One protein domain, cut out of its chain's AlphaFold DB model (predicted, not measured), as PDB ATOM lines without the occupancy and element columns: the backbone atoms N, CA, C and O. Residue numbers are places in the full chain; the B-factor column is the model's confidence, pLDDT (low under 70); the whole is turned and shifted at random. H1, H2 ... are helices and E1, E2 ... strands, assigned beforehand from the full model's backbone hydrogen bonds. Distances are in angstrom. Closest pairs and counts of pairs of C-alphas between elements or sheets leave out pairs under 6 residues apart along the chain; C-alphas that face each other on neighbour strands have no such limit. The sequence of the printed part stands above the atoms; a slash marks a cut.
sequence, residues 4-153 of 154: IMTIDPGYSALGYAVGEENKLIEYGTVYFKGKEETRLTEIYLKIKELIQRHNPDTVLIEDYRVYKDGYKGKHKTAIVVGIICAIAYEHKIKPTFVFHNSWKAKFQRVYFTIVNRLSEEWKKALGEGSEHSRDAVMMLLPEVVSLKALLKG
ATOM      1  N   ILE A   4     118.302 142.183 165.620       97.44
ATOM      2  CA  ILE A   4     118.808 143.516 165.309       97.44
ATOM      3  C   ILE A   4     120.295 143.563 165.634       97.44
ATOM      4  O   ILE A   4     120.721 143.152 166.713       97.44
ATOM      5  N   MET A   5     121.078 144.090 164.697       98.25
ATOM      6  CA  MET A   5     122.464 144.480 164.926       98.25
ATOM      7  C   MET A   5     122.555 146.002 164.923       98.25
ATOM      8  O   MET A   5     121.993 146.660 164.055       98.25
ATOM      9  N   THR A   6     123.281 146.561 165.877       98.00
ATOM     10  CA  THR A   6     123.650 147.979 165.919       98.00
ATOM     11  C   THR A   6     125.145 148.104 165.726       98.00
ATOM     12  O   THR A   6     125.904 147.262 166.212       98.00
ATOM     13  N   ILE A   7     125.560 149.133 164.999       97.88
ATOM     14  CA  ILE A   7     126.960 149.431 164.736       97.88
ATOM     15  C   ILE A   7     127.187 150.912 165.006       97.88
ATOM     16  O   ILE A   7     126.534 151.766 164.403       97.88
ATOM     17  N   ASP A   8     128.149 151.178 165.881       95.88
ATOM     18  CA  ASP A   8     128.819 152.462 165.987       95.88
ATOM     19  C   ASP A   8     130.049 152.431 165.047       95.88
ATOM     20  O   ASP A   8     131.043 151.743 165.334       95.88
ATOM     21  N   PRO A   9     129.980 153.095 163.875       94.62
ATOM     22  CA  PRO A   9     131.020 153.012 162.869       94.62
ATOM     23  C   PRO A   9     132.208 153.914 163.212       94.62
ATOM     24  O   PRO A   9     132.122 155.140 163.176       94.62
ATOM     25  N   GLY A  10     133.385 153.324 163.386       92.88
ATOM     26  CA  GLY A  10     134.626 154.081 163.484       92.88
ATOM     27  C   GLY A  10     135.766 153.438 162.709       92.88
ATOM     28  O   GLY A  10     135.848 152.225 162.525       92.88
ATOM     29  N   TYR A  11     136.666 154.289 162.219       94.00
ATOM     30  CA  TYR A  11     137.809 153.852 161.423       94.00
ATOM     31  C   TYR A  11     138.880 153.150 162.269       94.00
ATOM     32  O   TYR A  11     139.474 152.173 161.831       94.00
ATOM     33  N   SER A  12     139.131 153.630 163.488       94.69
ATOM     34  CA  SER A  12     140.114 153.020 164.400       94.69
ATOM     35  C   SER A  12     139.490 152.007 165.359       94.69
ATOM     36  O   SER A  12     140.192 151.133 165.864       94.69
ATOM     37  N   ALA A  13     138.192 152.134 165.620       95.81
ATOM     38  CA  ALA A  13     137.434 151.271 166.507       95.81
ATOM     39  C   ALA A  13     135.984 151.197 166.019       95.81
ATOM     40  O   ALA A  13     135.412 152.226 165.681       95.81
ATOM     41  N   LEU A  14     135.407 150.000 165.977       97.06
ATOM     42  CA  LEU A  14     134.014 149.762 165.602       97.06
ATOM     43  C   LEU A  14     133.292 149.120 166.778       97.06
ATOM     44  O   LEU A  14     133.697 148.050 167.241       97.06
ATOM     45  N   GLY A  15     132.241 149.777 167.259       98.12
ATOM     46  CA  GLY A  15     131.340 149.238 168.269       98.12
ATOM     47  C   GLY A  15     130.224 148.435 167.618       98.12
ATOM     48  O   GLY A  15     129.711 148.829 166.573       98.12
ATOM     49  N   TYR A  16     129.834 147.317 168.221       98.62
ATOM     50  CA  TYR A  16     128.664 146.563 167.775       98.62
ATOM     51  C   TYR A  16     127.904 145.954 168.950       98.62
ATOM     52  O   TYR A  16     128.487 145.650 169.996       98.62
ATOM     53  N   ALA A  17     126.607 145.745 168.748       98.44
ATOM     54  CA  ALA A  17     125.765 144.943 169.624       98.44
ATOM     55  C   ALA A  17     124.675 144.229 168.820       98.44
ATOM     56  O   ALA A  17     124.142 144.778 167.854       98.44
ATOM     57  N   VAL A  18     124.332 143.012 169.229       98.38
ATOM     58  CA  VAL A  18     123.322 142.154 168.603       98.38
ATOM     59  C   VAL A  18     122.316 141.730 169.658       98.38
ATOM     60  O   VAL A  18     122.702 141.307 170.747       98.38
ATOM     61  N   GLY A  19     121.028 141.808 169.338       97.25
ATOM     62  CA  GLY A  19     119.967 141.409 170.257       97.25
ATOM     63  C   GLY A  19     118.726 140.880 169.559       97.25
ATOM     64  O   GLY A  19     118.494 141.125 168.374       97.25
ATOM     65  N   GLU A  20     117.943 140.131 170.323       94.81
ATOM     66  CA  GLU A  20     116.718 139.461 169.893       94.81
ATOM     67  C   GLU A  20     115.838 139.226 171.131       94.81
ATOM     68  O   GLU A  20     116.333 138.794 172.167       94.81
ATOM     69  N   GLU A  21     114.538 139.524 171.052       89.12
ATOM     70  CA  GLU A  21     113.552 139.167 172.093       89.12
ATOM     71  C   GLU A  21     113.927 139.572 173.541       89.12
ATOM     72  O   GLU A  21     113.891 138.761 174.466       89.12
ATOM     73  N   ASN A  22     114.256 140.845 173.777       88.88
ATOM     74  CA  ASN A  22     114.741 141.378 175.066       88.88
ATOM     75  C   ASN A  22     116.110 140.840 175.535       88.88
ATOM     76  O   ASN A  22     116.567 141.210 176.619       88.88
ATOM     77  N   LYS A  23     116.790 140.001 174.746       92.38
ATOM     78  CA  LYS A  23     118.113 139.458 175.076       92.38
ATOM     79  C   LYS A  23     119.206 140.199 174.323       92.38
ATOM     80  O   LYS A  23     119.085 140.467 173.126       92.38
ATOM     81  N   LEU A  24     120.295 140.474 175.032       96.00
ATOM     82  CA  LEU A  24     121.572 140.831 174.432       96.00
ATOM     83  C   LEU A  24     122.290 139.531 174.052       96.00
ATOM     84  O   LEU A  24     122.491 138.676 174.909       96.00
ATOM     85  N   ILE A  25     122.633 139.370 172.776       97.06
ATOM     86  CA  ILE A  25     123.303 138.169 172.255       97.06
ATOM     87  C   ILE A  25     124.819 138.342 172.316       97.06
ATOM     88  O   ILE A  25     125.523 137.497 172.858       97.06
ATOM     89  N   GLU A  26     125.327 139.427 171.741       97.69
ATOM     90  CA  GLU A  26     126.758 139.719 171.682       97.69
ATOM     91  C   GLU A  26     126.953 141.231 171.619       97.69
ATOM     92  O   GLU A  26     126.120 141.952 171.067       97.69
ATOM     93  N   TYR A  27     128.052 141.720 172.176       98.38
ATOM     94  CA  TYR A  27     128.483 143.100 172.025       98.38
ATOM     95  C   TYR A  27     130.001 143.171 172.096       98.38
ATOM     96  O   TYR A  27     130.656 142.305 172.680       98.38
ATOM     97  N   GLY A  28     130.573 144.226 171.533       98.00
ATOM     98  CA  GLY A  28     132.003 144.433 171.656       98.00
ATOM     99  C   GLY A  28     132.529 145.603 170.857       98.00
ATOM    100  O   GLY A  28     131.797 146.390 170.257       98.00
ATOM    101  N   THR A  29     133.851 145.715 170.880       98.31
ATOM    102  CA  THR A  29     134.588 146.696 170.093       98.31
ATOM    103  C   THR A  29     135.716 146.005 169.371       98.31
ATOM    104  O   THR A  29     136.468 145.236 169.969       98.31
ATOM    105  N   VAL A  30     135.838 146.297 168.084       97.94
ATOM    106  CA  VAL A  30     136.950 145.827 167.268       97.94
ATOM    107  C   VAL A  30     137.862 147.006 167.001       97.94
ATOM    108  O   VAL A  30     137.413 148.029 166.496       97.94
ATOM    109  N   TYR A  31     139.134 146.866 167.361       97.38
ATOM    110  CA  TYR A  31     140.146 147.898 167.165       97.38
ATOM    111  C   TYR A  31     140.997 147.566 165.947       97.38
ATOM    112  O   TYR A  31     141.496 146.448 165.835       97.38
ATOM    113  N   PHE A  32     141.219 148.552 165.080       96.50
ATOM    114  CA  PHE A  32     141.943 148.358 163.828       96.50
ATOM    115  C   PHE A  32     143.238 149.167 163.784       96.50
ATOM    116  O   PHE A  32     143.281 150.371 164.077       96.50
ATOM    117  N   LYS A  33     144.322 148.516 163.368       92.94
ATOM    118  CA  LYS A  33     145.674 149.092 163.351       92.94
ATOM    119  C   LYS A  33     146.266 149.031 161.940       92.94
ATOM    120  O   LYS A  33     145.662 148.514 161.015       92.94
ATOM    121  N   GLY A  34     147.440 149.631 161.762       94.25
ATOM    122  CA  GLY A  34     148.166 149.582 160.491       94.25
ATOM    123  C   GLY A  34     147.814 150.684 159.489       94.25
ATOM    124  O   GLY A  34     147.241 151.730 159.829       94.25
ATOM    125  N   LYS A  35     148.259 150.463 158.248       95.56
ATOM    126  CA  LYS A  35     148.063 151.367 157.106       95.56
ATOM    127  C   LYS A  35     146.610 151.341 156.639       95.56
ATOM    128  O   LYS A  35     145.852 150.443 156.984       95.56
ATOM    129  N   GLU A  36     146.230 152.347 155.859       93.12
ATOM    130  CA  GLU A  36     144.844 152.553 155.437       93.12
ATOM    131  C   GLU A  36     144.249 151.362 154.683       93.12
ATOM    132  O   GLU A  36     143.186 150.889 155.067       93.12
ATOM    133  N   GLU A  37     144.957 150.831 153.692       92.94
ATOM    134  CA  GLU A  37     144.504 149.691 152.882       92.94
ATOM    135  C   GLU A  37     144.269 148.430 153.729       92.94
ATOM    136  O   GLU A  37     143.210 147.803 153.651       92.94
ATOM    137  N   THR A  38     145.231 148.088 154.592       96.00
ATOM    138  CA  THR A  38     145.125 146.941 155.505       96.00
ATOM    139  C   THR A  38     143.968 147.128 156.477       96.00
ATOM    140  O   THR A  38     143.139 146.238 156.624       96.00
ATOM    141  N   ARG A  39     143.851 148.318 157.072       96.44
ATOM    142  CA  ARG A  39     142.778 148.642 158.012       96.44
ATOM    143  C   ARG A  39     141.397 148.546 157.364       96.44
ATOM    144  O   ARG A  39     140.493 147.976 157.958       96.44
ATOM    145  N   LEU A  40     141.215 149.087 156.158       96.88
ATOM    146  CA  LEU A  40     139.933 149.000 155.447       96.88
ATOM    147  C   LEU A  40     139.580 147.550 155.094       96.88
ATOM    148  O   LEU A  40     138.417 147.164 155.194       96.88
ATOM    149  N   THR A  41     140.584 146.738 154.754       97.38
ATOM    150  CA  THR A  41     140.406 145.299 154.524       97.38
ATOM    151  C   THR A  41     139.966 144.586 155.806       97.38
ATOM    152  O   THR A  41     139.000 143.828 155.782       97.38
ATOM    153  N   GLU A  42     140.616 144.860 156.941       97.94
ATOM    154  CA  GLU A  42     140.237 144.299 158.246       97.94
ATOM    155  C   GLU A  42     138.810 144.693 158.648       97.94
ATOM    156  O   GLU A  42     138.039 143.846 159.096       97.94
ATOM    157  N   ILE A  43     138.438 145.961 158.444       98.00
ATOM    158  CA  ILE A  43     137.084 146.468 158.697       98.00
ATOM    159  C   ILE A  43     136.061 145.700 157.855       98.00
ATOM    160  O   ILE A  43     135.087 145.182 158.404       98.00
ATOM    161  N   TYR A  44     136.295 145.580 156.544       98.38
ATOM    162  CA  TYR A  44     135.418 144.832 155.640       98.38
ATOM    163  C   TYR A  44     135.252 143.377 156.089       98.38
ATOM    164  O   TYR A  44     134.125 142.908 156.256       98.38
ATOM    165  N   LEU A  45     136.362 142.676 156.343       98.19
ATOM    166  CA  LEU A  45     136.334 141.274 156.757       98.19
ATOM    167  C   LEU A  45     135.595 141.096 158.083       98.19
ATOM    168  O   LEU A  45     134.781 140.182 158.205       98.19
ATOM    169  N   LYS A  46     135.817 141.987 159.052       98.38
ATOM    170  CA  LYS A  46     135.166 141.892 160.358       98.38
ATOM    171  C   LYS A  46     133.668 142.163 160.290       98.38
ATOM    172  O   LYS A  46     132.899 141.435 160.911       98.38
ATOM    173  N   ILE A  47     133.238 143.185 159.552       98.25
ATOM    174  CA  ILE A  47     131.806 143.474 159.389       98.25
ATOM    175  C   ILE A  47     131.121 142.309 158.673       98.25
ATOM    176  O   ILE A  47     130.049 141.877 159.094       98.25
ATOM    177  N   LYS A  48     131.761 141.761 157.634       98.44
ATOM    178  CA  LYS A  48     131.260 140.592 156.911       98.44
ATOM    179  C   LYS A  48     131.121 139.382 157.826       98.44
ATOM    180  O   LYS A  48     130.063 138.764 157.843       98.44
ATOM    181  N   GLU A  49     132.141 139.095 158.629       98.44
ATOM    182  CA  GLU A  49     132.112 138.031 159.633       98.44
ATOM    183  C   GLU A  49     130.960 138.224 160.630       98.44
ATOM    184  O   GLU A  49     130.200 137.290 160.870       98.44
ATOM    185  N   LEU A  50     130.791 139.430 161.188       98.38
ATOM    186  CA  LEU A  50     129.718 139.733 162.142       98.38
ATOM    187  C   LEU A  50     128.331 139.541 161.513       98.38
ATOM    188  O   LEU A  50     127.476 138.872 162.096       98.38
ATOM    189  N   ILE A  51     128.108 140.090 160.317       98.00
ATOM    190  CA  ILE A  51     126.830 139.968 159.605       98.00
ATOM    191  C   ILE A  51     126.542 138.505 159.251       98.00
ATOM    192  O   ILE A  51     125.425 138.044 159.467       98.00
ATOM    193  N   GLN A  52     127.538 137.751 158.782       97.88
ATOM    194  CA  GLN A  52     127.390 136.328 158.465       97.88
ATOM    195  C   GLN A  52     127.089 135.480 159.701       97.88
ATOM    196  O   GLN A  52     126.210 134.623 159.661       97.88
ATOM    197  N   ARG A  53     127.804 135.724 160.803       98.12
ATOM    198  CA  ARG A  53     127.665 134.955 162.043       98.12
ATOM    199  C   ARG A  53     126.302 135.160 162.693       98.12
ATOM    200  O   ARG A  53     125.712 134.206 163.192       98.12
ATOM    201  N   HIS A  54     125.814 136.399 162.712       97.62
ATOM    202  CA  HIS A  54     124.576 136.733 163.410       97.62
ATOM    203  C   HIS A  54     123.340 136.729 162.514       97.62
ATOM    204  O   HIS A  54     122.247 136.547 163.048       97.62
ATOM    205  N   ASN A  55     123.501 136.905 161.199       96.62
ATOM    206  CA  ASN A  55     122.425 137.007 160.210       96.62
ATOM    207  C   ASN A  55     121.264 137.912 160.682       96.62
ATOM    208  O   ASN A  55     120.150 137.422 160.874       96.62
ATOM    209  N   PRO A  56     121.521 139.204 160.970       97.19
ATOM    210  CA  PRO A  56     120.489 140.092 161.493       97.19
ATOM    211  C   PRO A  56     119.464 140.448 160.407       97.19
ATOM    212  O   PRO A  56     119.820 140.620 159.246       97.19
ATOM    213  N   ASP A  57     118.205 140.657 160.791       96.50
ATOM    214  CA  ASP A  57     117.162 141.139 159.873       96.50
ATOM    215  C   ASP A  57     117.323 142.633 159.559       96.50
ATOM    216  O   ASP A  57     116.814 143.149 158.563       96.50
ATOM    217  N   THR A  58     117.988 143.371 160.448       96.31
ATOM    218  CA  THR A  58     118.227 144.809 160.313       96.31
ATOM    219  C   THR A  58     119.567 145.188 160.926       96.31
ATOM    220  O   THR A  58     119.926 144.724 162.011       96.31
ATOM    221  N   VAL A  59     120.282 146.082 160.238       97.81
ATOM    222  CA  VAL A  59     121.494 146.729 160.747       97.81
ATOM    223  C   VAL A  59     121.193 148.205 160.987       97.81
ATOM    224  O   VAL A  59     120.860 148.943 160.060       97.81
ATOM    225  N   LEU A  60     121.307 148.629 162.238       97.19
ATOM    226  CA  LEU A  60     121.203 150.012 162.674       97.19
ATOM    227  C   LEU A  60     122.603 150.626 162.719       97.19
ATOM    228  O   LEU A  60     123.482 150.103 163.395       97.19
ATOM    229  N   ILE A  61     122.815 151.729 162.013       96.25
ATOM    230  CA  ILE A  61     124.123 152.379 161.884       96.25
ATOM    231  C   ILE A  61     124.024 153.762 162.510       96.25
ATOM    232  O   ILE A  61     123.128 154.531 162.144       96.25
ATOM    233  N   GLU A  62     124.921 154.093 163.439       92.75
ATOM    234  CA  GLU A  62     124.960 155.453 163.971       92.75
ATOM    235  C   GLU A  62     125.287 156.455 162.865       92.75
ATOM    236  O   GLU A  62     126.188 156.278 162.041       92.75
ATOM    237  N   ASP A  63     124.513 157.531 162.853       86.38
ATOM    238  CA  ASP A  63     124.634 158.587 161.878       86.38
ATOM    239  C   ASP A  63     125.317 159.827 162.456       86.38
ATOM    240  O   ASP A  63     124.748 160.594 163.242       86.38
ATOM    241  N   TYR A  64     126.536 160.046 161.975       71.88
ATOM    242  CA  TYR A  64     127.431 161.113 162.399       71.88
ATOM    243  C   TYR A  64     127.287 162.438 161.644       71.88
ATOM    244  O   TYR A  64     128.097 163.351 161.835       71.88
ATOM    245  N   ARG A  65     126.243 162.605 160.819       65.62
ATOM    246  CA  ARG A  65     125.996 163.831 160.031       65.62
ATOM    247  C   ARG A  65     125.834 165.125 160.860       65.62
ATOM    248  O   ARG A  65     125.761 166.196 160.268       65.62
ATOM    249  N   VAL A  66     125.796 165.068 162.199       53.53
ATOM    250  CA  VAL A  66     125.396 166.195 163.076       53.53
ATOM    251  C   VAL A  66     126.552 166.868 163.845       53.53
ATOM    252  O   VAL A  66     126.332 167.864 164.532       53.53
ATOM    253  N   TYR A  67     127.806 166.421 163.728       55.03
ATOM    254  CA  TYR A  67     128.898 167.121 164.424       55.03
ATOM    255  C   TYR A  67     129.257 168.442 163.730       55.03
ATOM    256  O   TYR A  67     129.849 168.435 162.648       55.03
ATOM    257  N   LYS A  68     128.925 169.559 164.395       52.06
ATOM    258  CA  LYS A  68     129.139 170.952 163.959       52.06
ATOM    259  C   LYS A  68     130.593 171.300 163.604       52.06
ATOM    260  O   LYS A  68     130.803 172.201 162.799       52.06
ATOM    261  N   ASP A  69     131.575 170.565 164.122       52.28
ATOM    262  CA  ASP A  69     132.988 170.915 163.963       52.28
ATOM    263  C   ASP A  69     133.681 170.047 162.907       52.28
ATOM    264  O   ASP A  69     133.921 168.862 163.125       52.28
ATOM    265  N   GLY A  70     133.981 170.646 161.749       55.53
ATOM    266  CA  GLY A  70     135.043 170.247 160.815       55.53
ATOM    267  C   GLY A  70     134.951 168.879 160.112       55.53
ATOM    268  O   GLY A  70     134.481 167.875 160.634       55.53
ATOM    269  N   TYR A  71     135.468 168.825 158.885       56.03
ATOM    270  CA  TYR A  71     135.543 167.622 158.036       56.03
ATOM    271  C   TYR A  71     136.698 166.663 158.414       56.03
ATOM    272  O   TYR A  71     136.778 165.534 157.920       56.03
ATOM    273  N   LYS A  72     137.626 167.090 159.286       57.66
ATOM    274  CA  LYS A  72     138.845 166.329 159.609       57.66
ATOM    275  C   LYS A  72     138.492 165.001 160.290       57.66
ATOM    276  O   LYS A  72     137.832 164.979 161.318       57.66
ATOM    277  N   GLY A  73     138.914 163.890 159.684       63.66
ATOM    278  CA  GLY A  73     138.681 162.524 160.177       63.66
ATOM    279  C   GLY A  73     137.337 161.892 159.787       63.66
ATOM    280  O   GLY A  73     137.258 160.669 159.705       63.66
ATOM    281  N   LYS A  74     136.308 162.683 159.446       76.69
ATOM    282  CA  LYS A  74     134.948 162.169 159.168       76.69
ATOM    283  C   LYS A  74     134.821 161.400 157.854       76.69
ATOM    284  O   LYS A  74     134.019 160.475 157.771       76.69
ATOM    285  N   HIS A  75     135.633 161.732 156.849       85.12
ATOM    286  CA  HIS A  75     135.653 160.991 155.581       85.12
ATOM    287  C   HIS A  75     135.970 159.503 155.794       85.12
ATOM    288  O   HIS A  75     135.397 158.653 155.124       85.12
ATOM    289  N   LYS A  76     136.820 159.174 156.777       90.31
ATOM    290  CA  LYS A  76     137.184 157.788 157.088       90.31
ATOM    291  C   LYS A  76     136.011 157.009 157.662       90.31
ATOM    292  O   LYS A  76     135.729 155.911 157.201       90.31
ATOM    293  N   THR A  77     135.283 157.601 158.602       89.00
ATOM    294  CA  THR A  77     134.042 157.010 159.115       89.00
ATOM    295  C   THR A  77     132.988 156.872 158.017       89.00
ATOM    296  O   THR A  77     132.322 155.845 157.950       89.00
ATOM    297  N   ALA A  78     132.875 157.837 157.098       90.44
ATOM    298  CA  ALA A  78     131.966 157.722 155.956       90.44
ATOM    299  C   ALA A  78     132.319 156.537 155.034       90.44
ATOM    300  O   ALA A  78     131.419 155.842 154.568       90.44
ATOM    301  N   ILE A  79     133.613 156.258 154.824       93.69
ATOM    302  CA  ILE A  79     134.064 155.055 154.105       93.69
ATOM    303  C   ILE A  79     133.628 153.790 154.854       93.69
ATOM    304  O   ILE A  79     133.074 152.884 154.236       93.69
ATOM    305  N   VAL A  80     133.812 153.738 156.179       95.44
ATOM    306  CA  VAL A  80     133.360 152.601 157.007       95.44
ATOM    307  C   VAL A  80     131.850 152.396 156.895       95.44
ATOM    308  O   VAL A  80     131.400 151.274 156.689       95.44
ATOM    309  N   VAL A  81     131.063 153.470 156.953       95.19
ATOM    310  CA  VAL A  81     129.612 153.420 156.728       95.19
ATOM    311  C   VAL A  81     129.285 152.848 155.346       95.19
ATOM    312  O   VAL A  81     128.427 151.974 155.237       95.19
ATOM    313  N   GLY A  82     129.997 153.281 154.301       96.00
ATOM    314  CA  GLY A  82     129.853 152.732 152.951       96.00
ATOM    315  C   GLY A  82     130.120 151.226 152.889       96.00
ATOM    316  O   GLY A  82     129.338 150.497 152.280       96.00
ATOM    317  N   ILE A  83     131.163 150.750 153.577       97.62
ATOM    318  CA  ILE A  83     131.481 149.318 153.705       97.62
ATOM    319  C   ILE A  83     130.331 148.564 154.384       97.62
ATOM    320  O   ILE A  83     129.888 147.537 153.870       97.62
ATOM    321  N   ILE A  84     129.813 149.079 155.506       97.88
ATOM    322  CA  ILE A  84     128.689 148.456 156.222       97.88
ATOM    323  C   ILE A  84     127.466 148.350 155.307       97.88
ATOM    324  O   ILE A  84     126.857 147.286 155.223       97.88
ATOM    325  N   CYS A  85     127.115 149.431 154.602       97.44
ATOM    326  CA  CYS A  85     125.985 149.430 153.679       97.44
ATOM    327  C   CYS A  85     126.168 148.410 152.554       97.44
ATOM    328  O   CYS A  85     125.237 147.658 152.281       97.44
ATOM    329  N   ALA A  86     127.349 148.355 151.930       98.12
ATOM    330  CA  ALA A  86     127.634 147.401 150.862       98.12
ATOM    331  C   ALA A  86     127.436 145.953 151.334       98.12
ATOM    332  O   ALA A  86     126.690 145.203 150.710       98.12
ATOM    333  N   ILE A  87     128.008 145.591 152.488       98.31
ATOM    334  CA  ILE A  87     127.877 144.242 153.054       98.31
ATOM    335  C   ILE A  87     126.422 143.947 153.447       98.31
ATOM    336  O   ILE A  87     125.918 142.859 153.175       98.31
ATOM    337  N   ALA A  88     125.710 144.904 154.052       97.50
ATOM    338  CA  ALA A  88     124.294 144.728 154.376       97.50
ATOM    339  C   ALA A  88     123.469 144.433 153.111       97.50
ATOM    340  O   ALA A  88     122.684 143.483 153.100       97.50
ATOM    341  N   TYR A  89     123.699 145.172 152.020       96.94
ATOM    342  CA  TYR A  89     123.033 144.935 150.738       96.94
ATOM    343  C   TYR A  89     123.401 143.589 150.103       96.94
ATOM    344  O   TYR A  89     122.499 142.905 149.618       96.94
ATOM    345  N   GLU A  90     124.672 143.169 150.146       97.25
ATOM    346  CA  GLU A  90     125.099 141.827 149.706       97.25
ATOM    347  C   GLU A  90     124.303 140.720 150.414       97.25
ATOM    348  O   GLU A  90     123.923 139.720 149.804       97.25
ATOM    349  N   HIS A  91     123.992 140.934 151.693       97.12
ATOM    350  CA  HIS A  91     123.226 140.015 152.530       97.12
ATOM    351  C   HIS A  91     121.705 140.249 152.498       97.12
ATOM    352  O   HIS A  91     120.975 139.582 153.227       97.12
ATOM    353  N   LYS A  92     121.203 141.145 151.635       96.94
ATOM    354  CA  LYS A  92     119.775 141.523 151.533       96.94
ATOM    355  C   LYS A  92     119.191 142.085 152.837       96.94
ATOM    356  O   LYS A  92     117.988 141.993 153.075       96.94
ATOM    357  N   ILE A  93     120.034 142.696 153.663       96.81
ATOM    358  CA  ILE A  93     119.664 143.330 154.927       96.81
ATOM    359  C   ILE A  93     119.491 144.825 154.687       96.81
ATOM    360  O   ILE A  93     120.318 145.463 154.037       96.81
ATOM    361  N   LYS A  94     118.420 145.413 155.228       89.94
ATOM    362  CA  LYS A  94     118.182 146.854 155.125       89.94
ATOM    363  C   LYS A  94     119.039 147.611 156.154       89.94
ATOM    364  O   LYS A  94     118.761 147.489 157.351       89.94
ATOM    365  N   PRO A  95     120.021 148.432 155.736       95.56
ATOM    366  CA  PRO A  95     120.683 149.347 156.654       95.56
ATOM    367  C   PRO A  95     119.723 150.479 157.042       95.56
ATOM    368  O   PRO A  95     119.014 151.032 156.199       95.56
ATOM    369  N   THR A  96     119.700 150.839 158.322       95.12
ATOM    370  CA  THR A  96     118.901 151.948 158.851       95.12
ATOM    371  C   THR A  96     119.794 152.877 159.653       95.12
ATOM    372  O   THR A  96     120.485 152.454 160.572       95.12
ATOM    373  N   PHE A  97     119.769 154.158 159.315       93.31
ATOM    374  CA  PHE A  97     120.559 155.171 160.000       93.31
ATOM    375  C   PHE A  97     119.837 155.681 161.239       93.31
ATOM    376  O   PHE A  97     118.649 156.009 161.180       93.31
ATOM    377  N   VAL A  98     120.561 155.779 162.352       91.31
ATOM    378  CA  VAL A  98     120.029 156.273 163.620       91.31
ATOM    379  C   VAL A  98     120.811 157.504 164.044       91.31
ATOM    380  O   VAL A  98     122.005 157.443 164.317       91.31
ATOM    381  N   PHE A  99     120.129 158.645 164.104       86.56
ATOM    382  CA  PHE A  99     120.756 159.901 164.501       86.56
ATOM    383  C   PHE A  99     121.167 159.872 165.971       86.56
ATOM    384  O   PHE A  99     120.347 159.530 166.828       86.56
ATOM    385  N   HIS A 100     122.382 160.345 166.250       82.38
ATOM    386  CA  HIS A 100     122.961 160.460 167.591       82.38
ATOM    387  C   HIS A 100     121.970 160.966 168.654       82.38
ATOM    388  O   HIS A 100     121.669 160.309 169.650       82.38
ATOM    389  N   ASN A 101     121.375 162.133 168.394       82.56
ATOM    390  CA  ASN A 101     120.441 162.767 169.325       82.56
ATOM    391  C   ASN A 101     119.139 161.968 169.487       82.56
ATOM    392  O   ASN A 101     118.521 161.993 170.549       82.56
ATOM    393  N   SER A 102     118.717 161.258 168.438       84.06
ATOM    394  CA  SER A 102     117.473 160.488 168.444       84.06
ATOM    395  C   SER A 102     117.600 159.240 169.309       84.06
ATOM    396  O   SER A 102     116.725 158.985 170.138       84.06
ATOM    397  N   TRP A 103     118.663 158.448 169.130       84.81
ATOM    398  CA  TRP A 103     118.820 157.224 169.916       84.81
ATOM    399  C   TRP A 103     119.148 157.539 171.376       84.81
ATOM    400  O   TRP A 103     118.577 156.898 172.253       84.81
ATOM    401  N   LYS A 104     119.940 158.583 171.665       86.56
ATOM    402  CA  LYS A 104     120.208 159.010 173.050       86.56
ATOM    403  C   LYS A 104     118.935 159.417 173.782       86.56
ATOM    404  O   LYS A 104     118.709 158.978 174.907       86.56
ATOM    405  N   ALA A 105     118.067 160.191 173.129       85.44
ATOM    406  CA  ALA A 105     116.779 160.569 173.703       85.44
ATOM    407  C   ALA A 105     115.873 159.347 173.945       85.44
ATOM    408  O   ALA A 105     115.234 159.253 174.993       85.44
ATOM    409  N   LYS A 106     115.822 158.391 173.002       84.88
ATOM    410  CA  LYS A 106     115.092 157.123 173.182       84.88
ATOM    411  C   LYS A 106     115.656 156.309 174.351       84.88
ATOM    412  O   LYS A 106     114.888 155.884 175.210       84.88
ATOM    413  N   PHE A 107     116.975 156.130 174.400       86.81
ATOM    414  CA  PHE A 107     117.665 155.400 175.457       86.81
ATOM    415  C   PHE A 107     117.380 156.015 176.824       86.81
ATOM    416  O   PHE A 107     116.914 155.306 177.706       86.81
ATOM    417  N   GLN A 108     117.556 157.329 176.989       86.38
ATOM    418  CA  GLN A 108     117.294 158.014 178.260       86.38
ATOM    419  C   GLN A 108     115.856 157.810 178.752       86.38
ATOM    420  O   GLN A 108     115.648 157.567 179.938       86.38
ATOM    421  N   ARG A 109     114.864 157.852 177.852       82.19
ATOM    422  CA  ARG A 109     113.453 157.604 178.208       82.19
ATOM    423  C   ARG A 109     113.218 156.195 178.738       82.19
ATOM    424  O   ARG A 109     112.400 156.018 179.630       82.19
ATOM    425  N   VAL A 110     113.895 155.204 178.166       79.50
ATOM    426  CA  VAL A 110     113.721 153.792 178.522       79.50
ATOM    427  C   VAL A 110     114.560 153.429 179.749       79.50
ATOM    428  O   VAL A 110     114.055 152.806 180.679       79.50
ATOM    429  N   TYR A 111     115.825 153.846 179.778       84.12
ATOM    430  CA  TYR A 111     116.838 153.408 180.734       84.12
ATOM    431  C   TYR A 111     116.431 153.644 182.188       84.12
ATOM    432  O   TYR A 111     116.423 152.698 182.972       84.12
ATOM    433  N   PHE A 112     116.010 154.863 182.542       81.31
ATOM    434  CA  PHE A 112     115.597 155.171 183.917       81.31
ATOM    435  C   PHE A 112     114.407 154.329 184.387       81.31
ATOM    436  O   PHE A 112     114.288 154.036 185.573       81.31
ATOM    437  N   THR A 113     113.537 153.909 183.465       81.62
ATOM    438  CA  THR A 113     112.377 153.073 183.785       81.62
ATOM    439  C   THR A 113     112.759 151.612 184.007       81.62
ATOM    440  O   THR A 113     112.104 150.930 184.796       81.62
ATOM    441  N   ILE A 114     113.793 151.110 183.322       83.88
ATOM    442  CA  ILE A 114     114.032 149.664 183.235       83.88
ATOM    443  C   ILE A 114     115.380 149.185 183.754       83.88
ATOM    444  O   ILE A 114     115.537 147.978 183.885       83.88
ATOM    445  N   VAL A 115     116.337 150.062 184.069       85.75
ATOM    446  CA  VAL A 115     117.716 149.661 184.414       85.75
ATOM    447  C   VAL A 115     117.778 148.610 185.527       85.75
ATOM    448  O   VAL A 115     118.503 147.625 185.412       85.75
ATOM    449  N   ASN A 116     116.945 148.748 186.560       85.75
ATOM    450  CA  ASN A 116     116.891 147.801 187.678       85.75
ATOM    451  C   ASN A 116     116.251 146.452 187.306       85.75
ATOM    452  O   ASN A 116     116.402 145.483 188.042       85.75
ATOM    453  N   ARG A 117     115.545 146.391 186.172       86.88
ATOM    454  CA  ARG A 117     114.883 145.200 185.618       86.88
ATOM    455  C   ARG A 117     115.671 144.560 184.472       86.88
ATOM    456  O   ARG A 117     115.247 143.532 183.954       86.88
ATOM    457  N   LEU A 118     116.774 145.175 184.043       89.06
ATOM    458  CA  LEU A 118     117.661 144.586 183.048       89.06
ATOM    459  C   LEU A 118     118.352 143.354 183.632       89.06
ATOM    460  O   LEU A 118     118.642 143.302 184.829       89.06
ATOM    461  N   SER A 119     118.642 142.383 182.770       90.69
ATOM    462  CA  SER A 119     119.493 141.259 183.144       90.69
ATOM    463  C   SER A 119     120.928 141.730 183.408       90.69
ATOM    464  O   SER A 119     121.329 142.829 183.002       90.69
ATOM    465  N   GLU A 120     121.715 140.903 184.090       92.00
ATOM    466  CA  GLU A 120     123.103 141.240 184.419       92.00
ATOM    467  C   GLU A 120     123.969 141.413 183.164       92.00
ATOM    468  O   GLU A 120     124.853 142.265 183.149       92.00
ATOM    469  N   GLU A 121     123.669 140.707 182.069       93.19
ATOM    470  CA  GLU A 121     124.371 140.860 180.790       93.19
ATOM    471  C   GLU A 121     124.220 142.278 180.226       93.19
ATOM    472  O   GLU A 121     125.201 142.888 179.800       93.19
ATOM    473  N   TRP A 122     123.008 142.837 180.267       93.62
ATOM    474  CA  TRP A 122     122.752 144.209 179.829       93.62
ATOM    475  C   TRP A 122     123.445 145.231 180.731       93.62
ATOM    476  O   TRP A 122     124.054 146.179 180.232       93.62
ATOM    477  N   LYS A 123     123.373 145.048 182.055       92.56
ATOM    478  CA  LYS A 123     124.035 145.948 183.014       92.56
ATOM    479  C   LYS A 123     125.549 145.940 182.817       92.56
ATOM    480  O   LYS A 123     126.154 147.007 182.737       92.56
ATOM    481  N   LYS A 124     126.138 144.753 182.655       93.62
ATOM    482  CA  LYS A 124     127.559 144.573 182.357       93.62
ATOM    483  C   LYS A 124     127.950 145.269 181.057       93.62
ATOM    484  O   LYS A 124     128.922 146.018 181.033       93.62
ATOM    485  N   ALA A 125     127.173 145.084 179.992       93.81
ATOM    486  CA  ALA A 125     127.446 145.710 178.703       93.81
ATOM    487  C   ALA A 125     127.431 147.247 178.767       93.81
ATOM    488  O   ALA A 125     128.270 147.902 178.149       93.81
ATOM    489  N   LEU A 126     126.521 147.818 179.560       91.81
ATOM    490  CA  LEU A 126     126.423 149.262 179.780       91.81
ATOM    491  C   LEU A 126     127.518 149.808 180.715       91.81
ATOM    492  O   LEU A 126     127.938 150.953 180.545       91.81
ATOM    493  N   GLY A 127     127.975 149.018 181.691       89.44
ATOM    494  CA  GLY A 127     128.945 149.441 182.707       89.44
ATOM    495  C   GLY A 127     130.416 149.220 182.340       89.44
ATOM    496  O   GLY A 127     131.255 150.051 182.677       89.44
ATOM    497  N   GLU A 128     130.733 148.127 181.644       88.69
ATOM    498  CA  GLU A 128     132.115 147.652 181.446       88.69
ATOM    499  C   GLU A 128     132.606 147.744 179.989       88.69
ATOM    500  O   GLU A 128     133.779 147.498 179.709       88.69
ATOM    501  N   GLY A 129     131.729 148.080 179.039       83.19
ATOM    502  CA  GLY A 129     132.101 148.226 177.631       83.19
ATOM    503  C   GLY A 129     132.990 149.446 177.352       83.19
ATOM    504  O   GLY A 129     132.980 150.438 178.083       83.19
ATOM    505  N   SER A 130     133.708 149.422 176.224       92.62
ATOM    506  CA  SER A 130     134.306 150.642 175.662       92.62
ATOM    507  C   SER A 130     133.210 151.663 175.314       92.62
ATOM    508  O   SER A 130     132.034 151.306 175.226       92.62
ATOM    509  N   GLU A 131     133.570 152.931 175.099       91.94
ATOM    510  CA  GLU A 131     132.637 153.952 174.586       91.94
ATOM    511  C   GLU A 131     131.876 153.462 173.344       91.94
ATOM    512  O   GLU A 131     130.652 153.403 173.377       91.94
ATOM    513  N   HIS A 132     132.586 152.936 172.345       92.88
ATOM    514  CA  HIS A 132     131.981 152.448 171.104       92.88
ATOM    515  C   HIS A 132     131.007 151.279 171.306       92.88
ATOM    516  O   HIS A 132     129.913 151.244 170.742       92.88
ATOM    517  N   SER A 133     131.377 150.287 172.123       95.25
ATOM    518  CA  SER A 133     130.454 149.178 172.410       95.25
ATOM    519  C   SER A 133     129.243 149.635 173.215       95.25
ATOM    520  O   SER A 133     128.150 149.120 173.005       95.25
ATOM    521  N   ARG A 134     129.423 150.596 174.131       94.56
ATOM    522  CA  ARG A 134     128.319 151.131 174.931       94.56
ATOM    523  C   ARG A 134     127.346 151.893 174.047       94.56
ATOM    524  O   ARG A 134     126.150 151.670 174.189       94.56
ATOM    525  N   ASP A 135     127.827 152.707 173.112       94.25
ATOM    526  CA  ASP A 135     126.971 153.422 172.161       94.25
ATOM    527  C   ASP A 135     126.136 152.451 171.315       94.25
ATOM    528  O   ASP A 135     124.910 152.580 171.265       94.25
ATOM    529  N   ALA A 136     126.744 151.379 170.794       96.62
ATOM    530  CA  ALA A 136     126.000 150.325 170.102       96.62
ATOM    531  C   ALA A 136     124.943 149.648 171.007       96.62
ATOM    532  O   ALA A 136     123.773 149.531 170.638       96.62
ATOM    533  N   VAL A 137     125.302 149.263 172.237       96.50
ATOM    534  CA  VAL A 137     124.361 148.652 173.200       96.50
ATOM    535  C   VAL A 137     123.205 149.601 173.541       96.50
ATOM    536  O   VAL A 137     122.048 149.179 173.595       96.50
ATOM    537  N   MET A 138     123.489 150.887 173.746       94.44
ATOM    538  CA  MET A 138     122.477 151.897 174.055       94.44
ATOM    539  C   MET A 138     121.547 152.170 172.870       94.44
ATOM    540  O   MET A 138     120.359 152.413 173.081       94.44
ATOM    541  N   MET A 139     122.049 152.088 171.634       94.88
ATOM    542  CA  MET A 139     121.217 152.125 170.429       94.88
ATOM    543  C   MET A 139     120.295 150.908 170.320       94.88
ATOM    544  O   MET A 139     119.166 151.041 169.856       94.88
ATOM    545  N   LEU A 140     120.769 149.731 170.734       95.12
ATOM    546  CA  LEU A 140     120.044 148.466 170.597       95.12
ATOM    547  C   LEU A 140     118.905 148.341 171.608       95.12
ATOM    548  O   LEU A 140     117.828 147.841 171.279       95.12
ATOM    549  N   LEU A 141     119.151 148.780 172.844       93.44
ATOM    550  CA  LEU A 141     118.262 148.538 173.978       93.44
ATOM    551  C   LEU A 141     116.794 148.940 173.705       93.44
ATOM    552  O   LEU A 141     115.921 148.100 173.922       93.44
ATOM    553  N   PRO A 142     116.477 150.148 173.189       90.81
ATOM    554  CA  PRO A 142     115.092 150.562 172.946       90.81
ATOM    555  C   PRO A 142     114.388 149.778 171.832       90.81
ATOM    556  O   PRO A 142     113.164 149.832 171.736       90.81
ATOM    557  N   GLU A 143     115.150 149.102 170.974       91.62
ATOM    558  CA  GLU A 143     114.643 148.409 169.788       91.62
ATOM    559  C   GLU A 143     114.358 146.927 170.083       91.62
ATOM    560  O   GLU A 143     113.475 146.325 169.476       91.62
ATOM    561  N   VAL A 144     115.070 146.345 171.053       89.88
ATOM    562  CA  VAL A 144     114.939 144.928 171.431       89.88
ATOM    563  C   VAL A 144     114.131 144.738 172.714       89.88
ATOM    564  O   VAL A 144     113.520 143.685 172.902       89.88
ATOM    565  N   VAL A 145     114.108 145.738 173.601       84.75
ATOM    566  CA  VAL A 145     113.451 145.626 174.904       84.75
ATOM    567  C   VAL A 145     112.058 146.253 174.895       84.75
ATOM    568  O   VAL A 145     111.879 147.466 174.791       84.75
ATOM    569  N   SER A 146     111.041 145.410 175.073       79.38
ATOM    570  CA  SER A 146     109.649 145.836 175.177       79.38
ATOM    571  C   SER A 146     109.334 146.359 176.576       79.38
ATOM    572  O   SER A 146     109.219 145.598 177.539       79.38
ATOM    573  N   LEU A 147     109.071 147.666 176.672       71.06
ATOM    574  CA  LEU A 147     108.571 148.298 177.899       71.06
ATOM    575  C   LEU A 147     107.310 147.601 178.434       71.06
ATOM    576  O   LEU A 147     107.182 147.376 179.632       71.06
ATOM    577  N   LYS A 148     106.382 147.212 177.549       69.31
ATOM    578  CA  LYS A 148     105.140 146.530 177.950       69.31
ATOM    579  C   LYS A 148     105.405 145.146 178.542       69.31
ATOM    580  O   LYS A 148     104.690 144.754 179.457       69.31
ATOM    581  N   ALA A 149     106.395 144.416 178.028       68.06
ATOM    582  CA  ALA A 149     106.764 143.111 178.569       68.06
ATOM    583  C   ALA A 149     107.397 143.256 179.961       68.06
ATOM    584  O   ALA A 149     107.003 142.555 180.887       68.06
ATOM    585  N   LEU A 150     108.294 144.232 180.134       65.50
ATOM    586  CA  LEU A 150     108.951 144.488 181.418       65.50
ATOM    587  C   LEU A 150     108.012 145.027 182.502       65.50
ATOM    588  O   LEU A 150     108.263 144.806 183.685       65.50
ATOM    589  N   LEU A 151     106.947 145.740 182.125       65.12
ATOM    590  CA  LEU A 151     105.964 146.282 183.069       65.12
ATOM    591  C   LEU A 151     104.900 145.261 183.500       65.12
ATOM    592  O   LEU A 151     104.331 145.427 184.570       65.12
ATOM    593  N   LYS A 152     104.642 144.214 182.705       62.62
ATOM    594  CA  LYS A 152     103.658 143.158 183.024       62.62
ATOM    595  C   LYS A 152     104.205 142.020 183.898       62.62
ATOM    596  O   LYS A 152     103.427 141.166 184.301       62.62
ATOM    597  N   GLY A 153     105.513 141.984 184.149       57.59
ATOM    598  CA  GLY A 153     106.186 140.940 184.935       57.59
ATOM    599  C   GLY A 153     106.490 141.319 186.388       57.59
ATOM    600  O   GLY A 153     107.464 140.805 186.929       57.59
TER     601      GLY A 153
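What this domain is: This is residues 4 to 153 of the 154 residues of the protein "Crossover junction endodeoxyribonuclease RuvC" of Hydrogenobacter thermophilus (strain DSM 6534 / IAM 12695 / TK-6) (UniProt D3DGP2). A twisted five-stranded sheet is the core, with H1 and H2 side by side over one face and H5 over the other, three layers in all. H3 and H4 pack on H5, and small H6 sits beyond, touching H3. The printed part has 150 residues, mixed in class, with named elements in the order E1 E2 E3 H1 E4 H2 E5 H3 H4 H5 H6. The mixed sheet runs E3 E2 E1 E4 E5; the whole is compact, radius of gyration of the C-alphas 15.4 A, spans 50 by 35 by 27 A.

How they stand to each other: Begin with E1, residues 4 to 8, E2, 13 to 20, and E3, 23 to 31, a meander, each strand the antiparallel neighbour of the one before. Look within hydrogen-bond range for N 6 and O 17 at 2.8 A, and N 16 and O 28 at 3.0 A. H1, residues 36 to 54, runs along the strands over E2 and E1, at a height over the sheet of 9.3 A. E4, residues 58 to 63, is parallel to E1, with N 7 and O 60 at 2.8 A; E3, H1 and E4 are a split strand-helix-strand unit, E2 and E1 between its strands, with a right-handed crossover. H2, residues 74 to 90, on the same face as H1, touches it at a steep tilt of 39 degrees, C-alphas Tyr 44 and Ile 83 closest at 6.3 A. E5, residues 94 to 99, is parallel to E4, with N 61 and O 96 at 2.8 A; E4, H2, E5 form a right-handed strand-helix-strand unit. H3, residues 100 to 117, and H4, 120 to 128, only graze the sheet. H5, residues 131 to 144, is on the opposite face at a height of 5.8 A; its closest C-alphas to H3 are Met 139 and Trp 103, 5.7 A, and to H4 Arg 134 and Leu 126, 5.5 A. H6, residues 147 to 151, touches H3, C-alphas Leu 150 and Arg 117 closest at 7.3 A. Every O i to N i+4 pair is within range in H1, H2, H4 and H6, 10 of 14 in H3 and 8 of 10 in H5.

Where its parts are: Find C-alpha 4 at (118.808, 143.516, 165.309), where E1 begins. E3 spans 24.9 A, H1 26.9 A. H3 has a kink of 54 degrees near residue 111. H6 ends at (105.964, 146.282, 183.069).

The domain as a whole: The C-alphas of Lys 35 and Lys 152, farthest apart, are 52.1 A apart. The printed part has no cut and no long link. Residues 65 to 73 and 148 to 153 have pLDDT under 70.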